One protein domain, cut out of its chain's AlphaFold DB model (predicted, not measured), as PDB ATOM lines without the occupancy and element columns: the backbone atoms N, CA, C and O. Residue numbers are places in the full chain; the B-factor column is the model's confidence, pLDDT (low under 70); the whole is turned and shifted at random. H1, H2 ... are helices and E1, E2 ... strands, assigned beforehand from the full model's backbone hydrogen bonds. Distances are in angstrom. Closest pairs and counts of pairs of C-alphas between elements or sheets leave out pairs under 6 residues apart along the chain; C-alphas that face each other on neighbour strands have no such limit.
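Overview. This is residues 2 to 20 and 30 to 86 of the 91 residues of an uncharacterized protein of Corynebacterium suranareeae (UniProt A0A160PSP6). A twisted four-strand meander, each strand the antiparallel neighbour of the one before, has helix H1 over one face. Class mixed, the 76 printed residues, under half in named elements, hold H1, then E1 to E4, also the sheet's order. The whole is only just loose, close to compact: radius of gyration of the C-alphas 13.8 A, spans 42 by 29 by 24 A.

Arrangement. H1, residues 10 to 18, every O i to N i+4 pair within hydrogen-bond range, is on the sheet, over E2, residues 43 to 48. Hairpins are E1, residues 31 to 37, with E2; E2 with E3, residues 54 to 58; E3 with E4, residues 68 to 71. Within hydrogen-bond range are N 34 and O 46, 2.9 A; N 45 and O 57, 2.8 A; N 70 and O 56, 2.8 A.

Along the chain. H1 begins at C-alpha 10 (-33.328, 10.381, -41.479); E4 ends at C-alpha 71 (-15.108, 7.748, -33.882). E1 is 19.9 A long.

Size, cuts and confidence. Residues 21 to 29 are not printed; C-alphas 20 and 30 are 22.1 A apart. Residues 62 to 64 and 86 have pLDDT under 70.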
ATOM      1  N   PRO A   2     -32.407  36.568 -47.398       77.81
ATOM      2  CA  PRO A   2     -32.356  35.257 -48.036       77.81
ATOM      3  C   PRO A   2     -32.781  34.185 -47.026       77.81
ATOM      4  O   PRO A   2     -32.394  34.237 -45.860       77.81
ATOM      5  N   GLN A   3     -33.623  33.259 -47.473       80.38
ATOM      6  CA  GLN A   3     -34.018  32.089 -46.703       80.38
ATOM      7  C   GLN A   3     -33.114  30.933 -47.119       80.38
ATOM      8  O   GLN A   3     -33.021  30.619 -48.304       80.38
ATOM      9  N   TYR A   4     -32.463  30.311 -46.142       75.25
ATOM     10  CA  TYR A   4     -31.678  29.102 -46.346       75.25
ATOM     11  C   TYR A   4     -32.471  27.918 -45.802       75.25
ATOM     12  O   TYR A   4     -32.966  27.959 -44.677       75.25
ATOM     13  N   THR A   5     -32.613  26.883 -46.623       82.50
ATOM     14  CA  THR A   5     -33.221  25.613 -46.225       82.50
ATOM     15  C   THR A   5     -32.106  24.598 -46.047       82.50
ATOM     16  O   THR A   5     -31.287  24.427 -46.946       82.50
ATOM     17  N   ILE A   6     -32.093  23.923 -44.901       83.00
ATOM     18  CA  ILE A   6     -31.187  22.808 -44.626       83.00
ATOM     19  C   ILE A   6     -32.017  21.528 -44.708       83.00
ATOM     20  O   ILE A   6     -33.067  21.429 -44.070       83.00
ATOM     21  N   THR A   7     -31.555  20.559 -45.494       88.81
ATOM     22  CA  THR A   7     -32.132  19.212 -45.521       88.81
ATOM     23  C   THR A   7     -31.366  18.345 -44.532       88.81
ATOM     24  O   THR A   7     -30.148  18.255 -44.626       88.81
ATOM     25  N   ILE A   8     -32.083  17.715 -43.603       92.62
ATOM     26  CA  ILE A   8     -31.533  16.752 -42.641       92.62
ATOM     27  C   ILE A   8     -32.044  15.369 -43.049       92.62
ATOM     28  O   ILE A   8     -33.259  15.201 -43.191       92.62
ATOM     29  N   THR A   9     -31.145  14.406 -43.260       96.69
ATOM     30  CA  THR A   9     -31.522  13.018 -43.583       96.69
ATOM     31  C   THR A   9     -32.127  12.307 -42.371       96.69
ATOM     32  O   THR A   9     -32.023  12.780 -41.235       96.69
ATOM     33  N   ASP A  10     -32.777  11.163 -42.587       97.88
ATOM     34  CA  ASP A  10     -33.328  10.381 -41.479       97.88
ATOM     35  C   ASP A  10     -32.213   9.801 -40.595       97.88
ATOM     36  O   ASP A  10     -32.353   9.773 -39.371       97.88
ATOM     37  N   GLU A  11     -31.078   9.439 -41.193       98.00
ATOM     38  CA  GLU A  11     -29.878   8.959 -40.512       98.00
ATOM     39  C   GLU A  11     -29.266  10.059 -39.633       98.00
ATOM     40  O   GLU A  11     -29.056   9.856 -38.436       98.00
ATOM     41  N   GLN A  12     -29.085  11.271 -40.171       97.38
ATOM     42  CA  GLN A  12     -28.621  12.423 -39.390       97.38
ATOM     43  C   GLN A  12     -29.580  12.754 -38.250       97.38
ATOM     44  O   GLN A  12     -29.169  13.022 -37.122       97.38
ATOM     45  N   LYS A  13     -30.883  12.726 -38.532       96.19
ATOM     46  CA  LYS A  13     -31.921  12.988 -37.538       96.19
ATOM     47  C   LYS A  13     -31.928  11.938 -36.430       96.19
ATOM     48  O   LYS A  13     -32.231  12.292 -35.291       96.19
ATOM     49  N   ALA A  14     -31.627  10.677 -36.737       97.38
ATOM     50  CA  ALA A  14     -31.495   9.626 -35.735       97.38
ATOM     51  C   ALA A  14     -30.315   9.909 -34.794       97.38
ATOM     52  O   ALA A  14     -30.511   9.891 -33.580       97.38
ATOM     53  N   VAL A  15     -29.150  10.277 -35.343       97.06
ATOM     54  CA  VAL A  15     -27.969  10.661 -34.550       97.06
ATOM     55  C   VAL A  15     -28.262  11.885 -33.683       97.06
ATOM     56  O   VAL A  15     -28.076  11.845 -32.472       97.06
ATOM     57  N   LEU A  16     -28.806  12.962 -34.257       95.31
ATOM     58  CA  LEU A  16     -29.115  14.183 -33.502       95.31
ATOM     59  C   LEU A  16     -30.125  13.941 -32.369       95.31
ATOM     60  O   LEU A  16     -30.082  14.625 -31.356       95.31
ATOM     61  N   LYS A  17     -31.029  12.967 -32.515       95.81
ATOM     62  CA  LYS A  17     -31.982  12.589 -31.461       95.81
ATOM     63  C   LYS A  17     -31.379  11.739 -30.346       95.81
ATOM     64  O   LYS A  17     -32.004  11.651 -29.292       95.81
ATOM     65  N   SER A  18     -30.249  11.072 -30.582       95.06
ATOM     66  CA  SER A  18     -29.554  10.316 -29.534       95.06
ATOM     67  C   SER A  18     -28.656  11.189 -28.661       95.06
ATOM     68  O   SER A  18     -28.253  10.748 -27.589       95.06
ATOM     69  N   LEU A  19     -28.354  12.409 -29.108       93.56
ATOM     70  CA  LEU A  19     -27.627  13.407 -28.332       93.56
ATOM     71  C   LEU A  19     -28.539  13.989 -27.232       93.56
ATOM     72  O   LEU A  19     -29.759  14.062 -27.391       93.56
ATOM     73  N   THR A  20     -27.960  14.380 -26.100       90.56
ATOM     74  CA  THR A  20     -28.688  14.827 -24.901       90.56
ATOM     75  C   THR A  20     -29.305  16.219 -25.070       90.56
ATOM     76  O   THR A  20     -30.462  16.429 -24.706       90.56
ATOM     77  N   GLY A  30     -23.636  19.161 -46.794       90.19
ATOM     78  CA  GLY A  30     -24.511  18.076 -46.343       90.19
ATOM     79  C   GLY A  30     -24.199  17.537 -44.945       90.19
ATOM     80  O   GLY A  30     -25.060  16.880 -44.371       90.19
ATOM     81  N   ALA A  31     -23.037  17.838 -44.365       94.19
ATOM     82  CA  ALA A  31     -22.721  17.474 -42.989       94.19
ATOM     83  C   ALA A  31     -23.347  18.465 -41.996       94.19
ATOM     84  O   ALA A  31     -23.481  19.655 -42.291       94.19
ATOM     85  N   ILE A  32     -23.708  17.974 -40.810       96.12
ATOM     86  CA  ILE A  32     -24.190  18.791 -39.693       96.12
ATOM     87  C   ILE A  32     -23.125  18.818 -38.605       96.12
ATOM     88  O   ILE A  32     -22.671  17.768 -38.152       96.12
ATOM     89  N   THR A  33     -22.781  20.019 -38.152       96.81
ATOM     90  CA  THR A  33     -21.991  20.223 -36.938       96.81
ATOM     91  C   THR A  33     -22.930  20.544 -35.785       96.81
ATOM     92  O   THR A  33     -23.678  21.526 -35.842       96.81
ATOM     93  N   ALA A  34     -22.881  19.727 -34.736       96.44
ATOM     94  CA  ALA A  34     -23.638  19.925 -33.507       96.44
ATOM     95  C   ALA A  34     -22.696  20.038 -32.307       96.44
ATOM     96  O   ALA A  34     -21.655  19.394 -32.275       96.44
ATOM     97  N   ILE A  35     -23.054  20.853 -31.323       95.56
ATOM     98  CA  ILE A  35     -22.250  21.095 -30.124       95.56
ATOM     99  C   ILE A  35     -23.065  20.691 -28.901       95.56
ATOM    100  O   ILE A  35     -24.209  21.124 -28.756       95.56
ATOM    101  N   GLU A  36     -22.467  19.903 -28.014       93.06
ATOM    102  CA  GLU A  36     -22.970  19.653 -26.666       93.06
ATOM    103  C   GLU A  36     -22.011  20.232 -25.635       93.06
ATOM    104  O   GLU A  36     -20.795  20.086 -25.734       93.06
ATOM    105  N   ILE A  37     -22.578  20.905 -24.640       88.44
ATOM    106  CA  ILE A  37     -21.844  21.436 -23.493       88.44
ATOM    107  C   ILE A  37     -22.340  20.644 -22.289       88.44
ATOM    108  O   ILE A  37     -23.494  20.804 -21.885       88.44
ATOM    109  N   HIS A  38     -21.502  19.751 -21.766       84.62
ATOM    110  CA  HIS A  38     -21.837  18.942 -20.595       84.62
ATOM    111  C   HIS A  38     -21.581  19.723 -19.305       84.62
ATOM    112  O   HIS A  38     -22.426  19.716 -18.409       84.62
ATOM    113  N   ASP A  39     -20.450  20.430 -19.231       83.56
ATOM    114  CA  ASP A  39     -20.108  21.362 -18.157       83.56
ATOM    115  C   ASP A  39     -19.101  22.432 -18.631       83.56
ATOM    116  O   ASP A  39     -18.827  22.556 -19.826       83.56
ATOM    117  N   ASP A  40     -18.566  23.227 -17.697       79.69
ATOM    118  CA  ASP A  40     -17.623  24.309 -17.999       79.69
ATOM    119  C   ASP A  40     -16.313  23.827 -18.645       79.69
ATOM    120  O   ASP A  40     -15.652  24.631 -19.292       79.69
ATOM    121  N   HIS A  41     -15.923  22.557 -18.497       80.56
ATOM    122  CA  HIS A  41     -14.670  21.994 -19.018       80.56
ATOM    123  C   HIS A  41     -14.879  20.894 -20.069       80.56
ATOM    124  O   HIS A  41     -13.902  20.439 -20.667       80.56
ATOM    125  N   ASP A  42     -16.121  20.479 -20.300       84.88
ATOM    126  CA  ASP A  42     -16.476  19.387 -21.191       84.88
ATOM    127  C   ASP A  42     -17.422  19.854 -22.299       84.88
ATOM    128  O   ASP A  42     -18.639  19.986 -22.127       84.88
ATOM    129  N   VAL A  43     -16.825  20.090 -23.466       89.19
ATOM    130  CA  VAL A  43     -17.525  20.432 -24.701       89.19
ATOM    131  C   VAL A  43     -17.234  19.353 -25.729       89.19
ATOM    132  O   VAL A  43     -16.077  18.974 -25.928       89.19
ATOM    133  N   VAL A  44     -18.286  18.898 -26.405       93.31
ATOM    134  CA  VAL A  44     -18.204  17.920 -27.486       93.31
ATOM    135  C   VAL A  44     -18.744  18.534 -28.770       93.31
ATOM    136  O   VAL A  44     -19.843  19.087 -28.800       93.31
ATOM    137  N   VAL A  45     -17.968  18.436 -29.844       95.19
ATOM    138  CA  VAL A  45     -18.350  18.881 -31.186       95.19
ATOM    139  C   VAL A  45     -18.553  17.653 -32.060       95.19
ATOM    140  O   VAL A  45     -17.608  16.946 -32.386       95.19
ATOM    141  N   TYR A  46     -19.794  17.385 -32.436       97.00
ATOM    142  CA  TYR A  46     -20.193  16.270 -33.285       97.00
ATOM    143  C   TYR A  46     -20.222  16.685 -34.757       97.00
ATOM    144  O   TYR A  46     -20.783  17.723 -35.112       97.00
ATOM    145  N   HIS A  47     -19.700  15.821 -35.623       96.75
ATOM    146  CA  HIS A  47     -19.778  15.926 -37.076       96.75
ATOM    147  C   HIS A  47     -20.595  14.756 -37.615       96.75
ATOM    148  O   HIS A  47     -20.142  13.610 -37.581       96.75
ATOM    149  N   VAL A  48     -21.796  15.052 -38.111       97.50
ATOM    150  CA  VAL A  48     -22.760  14.056 -38.584       97.50
ATOM    151  C   VAL A  48     -22.874  14.120 -40.104       97.50
ATOM    152  O   VAL A  48     -23.416  15.077 -40.668       97.50
ATOM    153  N   GLN A  49     -22.376  13.090 -40.777       97.00
ATOM    154  CA  GLN A  49     -22.472  12.951 -42.230       97.00
ATOM    155  C   GLN A  49     -23.905  12.599 -42.671       97.00
ATOM    156  O   GLN A  49     -24.692  12.117 -41.854       97.00
ATOM    157  N   PRO A  50     -24.273  12.813 -43.951       96.69
ATOM    158  CA  PRO A  50     -25.604  12.479 -44.469       96.69
ATOM    159  C   PRO A  50     -26.045  11.025 -44.249       96.69
ATOM    160  O   PRO A  50     -27.239  10.770 -44.133       96.69
ATOM    161  N   ASP A  51     -25.105  10.084 -44.188       96.56
ATOM    162  CA  ASP A  51     -25.356   8.655 -43.961       96.56
ATOM    163  C   ASP A  51     -25.460   8.276 -42.471       96.56
ATOM    164  O   ASP A  51     -25.647   7.108 -42.140       96.56
ATOM    165  N   GLY A  52     -25.347   9.253 -41.566       96.19
ATOM    166  CA  GLY A  52     -25.347   9.037 -40.121       96.19
ATOM    167  C   GLY A  52     -23.980   8.689 -39.537       96.19
ATOM    168  O   GLY A  52     -23.885   8.519 -38.323       96.19
ATOM    169  N   THR A  53     -22.915   8.624 -40.346       96.50
ATOM    170  CA  THR A  53     -21.552   8.475 -39.825       96.50
ATOM    171  C   THR A  53     -21.237   9.644 -38.897       96.50
ATOM    172  O   THR A  53     -21.394  10.813 -39.267       96.50
ATOM    173  N   LEU A  54     -20.789   9.314 -37.687       96.25
ATOM    174  CA  LEU A  54     -20.498  10.267 -36.628       96.25
ATOM    175  C   LEU A  54     -19.017  10.209 -36.257       96.25
ATOM    176  O   LEU A  54     -18.481   9.148 -35.950       96.25
ATOM    177  N   THR A  55     -18.391  11.379 -36.217       97.06
ATOM    178  CA  THR A  55     -17.132  11.601 -35.492       97.06
ATOM    179  C   THR A  55     -17.334  12.764 -34.539       97.06
ATOM    180  O   THR A  55     -18.223  13.590 -34.772       97.06
ATOM    181  N   TYR A  56     -16.549  12.846 -33.475       95.88
ATOM    182  CA  TYR A  56     -16.652  13.965 -32.548       95.88
ATOM    183  C   TYR A  56     -15.302  14.412 -32.017       95.88
ATOM    184  O   TYR A  56     -14.363  13.628 -31.943       95.88
ATOM    185  N   GLU A  57     -15.214  15.678 -31.643       94.44
ATOM    186  CA  GLU A  57     -14.059  16.273 -30.989       94.44
ATOM    187  C   GLU A  57     -14.423  16.627 -29.548       94.44
ATOM    188  O   GLU A  57     -15.518  17.126 -29.289       94.44
ATOM    189  N   ARG A  58     -13.521  16.366 -28.602       92.12
ATOM    190  CA  ARG A  58     -13.724  16.656 -27.177       92.12
ATOM    191  C   ARG A  58     -12.442  17.172 -26.533       92.12
ATOM    192  O   ARG A  58     -11.341  16.799 -26.936       92.12
ATOM    193  N   LEU A  59     -12.588  17.991 -25.496       86.75
ATOM    194  CA  LEU A  59     -11.494  18.387 -24.606       86.75
ATOM    195  C   LEU A  59     -11.245  17.276 -23.567       86.75
ATOM    196  O   LEU A  59     -11.942  17.196 -22.561       86.75
ATOM    197  N   VAL A  60     -10.278  16.387 -23.810       70.94
ATOM    198  CA  VAL A  60     -10.044  15.191 -22.964       70.94
ATOM    199  C   VAL A  60      -9.367  15.528 -21.628       70.94
ATOM    200  O   VAL A  60      -9.587  14.837 -20.637       70.94
ATOM    201  N   GLU A  61      -8.603  16.621 -21.571       72.44
ATOM    202  CA  GLU A  61      -7.851  17.051 -20.376       72.44
ATOM    203  C   GLU A  61      -8.202  18.489 -19.936       72.44
ATOM    204  O   GLU A  61      -7.499  19.110 -19.139       72.44
ATOM    205  N   GLY A  62      -9.322  19.024 -20.435       65.75
ATOM    206  CA  GLY A  62      -9.765  20.398 -20.190       65.75
ATOM    207  C   GLY A  62      -9.123  21.427 -21.126       65.75
ATOM    208  O   GLY A  62      -8.464  21.102 -22.118       65.75
ATOM    209  N   PHE A  63      -9.348  22.711 -20.838       59.06
ATOM    210  CA  PHE A  63      -8.819  23.795 -21.665       59.06
ATOM    211  C   PHE A  63      -7.282  23.781 -21.704       59.06
ATOM    212  O   PHE A  63      -6.634  23.532 -20.692       59.06
ATOM    213  N   HIS A  64      -6.719  24.123 -22.871       64.12
ATOM    214  CA  HIS A  64      -5.280  24.177 -23.205       64.12
ATOM    215  C   HIS A  64      -4.604  22.877 -23.663       64.12
ATOM    216  O   HIS A  64      -3.479  22.953 -24.153       64.12
ATOM    217  N   TYR A  65      -5.290  21.735 -23.625       71.75
ATOM    218  CA  TYR A  65      -4.748  20.453 -24.107       71.75
ATOM    219  C   TYR A  65      -5.130  20.114 -25.558       71.75
ATOM    220  O   TYR A  65      -4.768  19.065 -26.080       71.75
ATOM    221  N   GLY A  66      -5.812  21.042 -26.235       83.38
ATOM    222  CA  GLY A  66      -6.293  20.858 -27.601       83.38
ATOM    223  C   GLY A  66      -7.557  20.003 -27.674       83.38
ATOM    224  O   GLY A  66      -8.115  19.585 -26.661       83.38
ATOM    225  N   TRP A  67      -8.028  19.796 -28.900       89.38
ATOM    226  CA  TRP A  67      -9.160  18.928 -29.199       89.38
ATOM    227  C   TRP A  67      -8.648  17.549 -29.599       89.38
ATOM    228  O   TRP A  67      -7.727  17.445 -30.409       89.38
ATOM    229  N   THR A  68      -9.262  16.500 -29.060       91.38
ATOM    230  CA  THR A  68      -9.017  15.119 -29.486       91.38
ATOM    231  C   THR A  68     -10.225  14.623 -30.258       91.38
ATOM    232  O   THR A  68     -11.361  14.854 -29.835       91.38
ATOM    233  N   ARG A  69      -9.988  13.950 -31.385       94.62
ATOM    234  CA  ARG A  69     -11.039  13.449 -32.268       94.62
ATOM    235  C   ARG A  69     -11.281  11.961 -32.050       94.62
ATOM    236  O   ARG A  69     -10.339  11.199 -31.864       94.62
ATOM    237  N   PHE A  70     -12.542  11.559 -32.118       95.44
ATOM    238  CA  PHE A  70     -13.015  10.209 -31.853       95.44
ATOM    239  C   PHE A  70     -13.994   9.727 -32.928       95.44
ATOM    240  O   PHE A  70     -14.716  10.524 -33.541       95.44
ATOM    241  N   ASP A  71     -14.042   8.411 -33.130       96.06
ATOM    242  CA  ASP A  71     -15.108   7.748 -33.882       96.06
ATOM    243  C   ASP A  71     -16.385   7.553 -33.040       96.06
ATOM    244  O   ASP A  71     -16.429   7.851 -31.847       96.06
ATOM    245  N   SER A  72     -17.451   7.039 -33.658       93.69
ATOM    246  CA  SER A  72     -18.737   6.795 -32.989       93.69
ATOM    247  C   SER A  72     -18.683   5.770 -31.849       93.69
ATOM    248  O   SER A  72     -19.624   5.696 -31.063       93.69
ATOM    249  N   GLU A  73     -17.632   4.950 -31.779       93.75
ATOM    250  CA  GLU A  73     -17.433   3.955 -30.720       93.75
ATOM    251  C   GLU A  73     -16.585   4.504 -29.559       93.75
ATOM    252  O   GLU A  73     -16.459   3.846 -28.525       93.75
ATOM    253  N   GLY A  74     -16.044   5.717 -29.703       92.06
ATOM    254  CA  GLY A  74     -15.238   6.397 -28.698       92.06
ATOM    255  C   GLY A  74     -13.743   6.102 -28.777       92.06
ATOM    256  O   GLY A  74     -13.024   6.382 -27.817       92.06
ATOM    257  N   PHE A  75     -13.253   5.560 -29.896       93.56
ATOM    258  CA  PHE A  75     -11.817   5.406 -30.132       93.56
ATOM    259  C   PHE A  75     -11.230   6.681 -30.730       93.56
ATOM    260  O   PHE A  75     -11.827   7.263 -31.633       93.56
ATOM    261  N   GLU A  76     -10.058   7.101 -30.242       93.50
ATOM    262  CA  GLU A  76      -9.318   8.228 -30.818       93.50
ATOM    263  C   GLU A  76      -8.950   7.921 -32.273       93.50
ATOM    264  O   GLU A  76      -8.524   6.807 -32.593       93.50
ATOM    265  N   ILE A  77      -9.121   8.908 -33.152       93.62
ATOM    266  CA  ILE A  77      -8.787   8.807 -34.571       93.62
ATOM    267  C   ILE A  77      -7.880   9.954 -35.019       93.62
ATOM    268  O   ILE A  77      -7.992  11.079 -34.529       93.62
ATOM    269  N   ASP A  78      -6.996   9.670 -35.974       91.81
ATOM    270  CA  ASP A  78      -6.117  10.664 -36.593       91.81
ATOM    271  C   ASP A  78      -6.846  11.524 -37.652       91.81
ATOM    272  O   ASP A  78      -8.056  11.410 -37.885       91.81
ATOM    273  N   ALA A  79      -6.102  12.417 -38.312       87.69
ATOM    274  CA  ALA A  79      -6.632  13.286 -39.365       87.69
ATOM    275  C   ALA A  79      -7.179  12.512 -40.582       87.69
ATOM    276  O   ALA A  79      -8.061  13.014 -41.283       87.69
ATOM    277  N   ASP A  80      -6.704  11.285 -40.792       90.31
ATOM    278  CA  ASP A  80      -7.111  10.385 -41.868       90.31
ATOM    279  C   ASP A  80      -8.257   9.439 -41.436       90.31
ATOM    280  O   ASP A  80      -8.743   8.632 -42.230       90.31
ATOM    281  N   ASN A  81      -8.775   9.605 -40.211       87.81
ATOM    282  CA  ASN A  81      -9.795   8.785 -39.548       87.81
ATOM    283  C   ASN A  81      -9.361   7.338 -39.248       87.81
ATOM    284  O   ASN A  81     -10.211   6.451 -39.129       87.81
ATOM    285  N   ASN A  82      -8.063   7.080 -39.095       91.44
ATOM    286  CA  ASN A  82      -7.584   5.793 -38.600       91.44
ATOM    287  C   ASN A  82      -7.587   5.788 -37.075       91.44
ATOM    288  O   ASN A  82      -7.233   6.784 -36.448       91.44
ATOM    289  N   ARG A  83      -7.940   4.650 -36.467       92.06
ATOM    290  CA  ARG A  83      -7.850   4.488 -35.010       92.06
ATOM    291  C   ARG A  83      -6.409   4.599 -34.541       92.06
ATOM    292  O   ARG A  83      -5.540   3.875 -35.029       92.06
ATOM    293  N   VAL A  84      -6.194   5.434 -33.534       88.12
ATOM    294  CA  VAL A  84      -4.929   5.515 -32.812       88.12
ATOM    295  C   VAL A  84      -4.848   4.309 -31.877       88.12
ATOM    296  O   VAL A  84      -5.685   4.123 -30.996       88.12
ATOM    297  N   VAL A  85      -3.857   3.448 -32.097       82.31
ATOM    298  CA  VAL A  85      -3.559   2.307 -31.219       82.31
ATOM    299  C   VAL A  85      -2.409   2.725 -30.306       82.31
ATOM    300  O   VAL A  85      -1.398   3.225 -30.805       82.31
ATOM    301  N   ASP A  86      -2.554   2.535 -28.989       58.97
ATOM    302  CA  ASP A  86      -1.510   2.854 -28.003       58.97
ATOM    303  C   ASP A  86      -0.156   2.266 -28.445       58.97
ATOM    304  O   ASP A  86       0.021   1.047 -28.502       58.97
TER     305      ASP A  86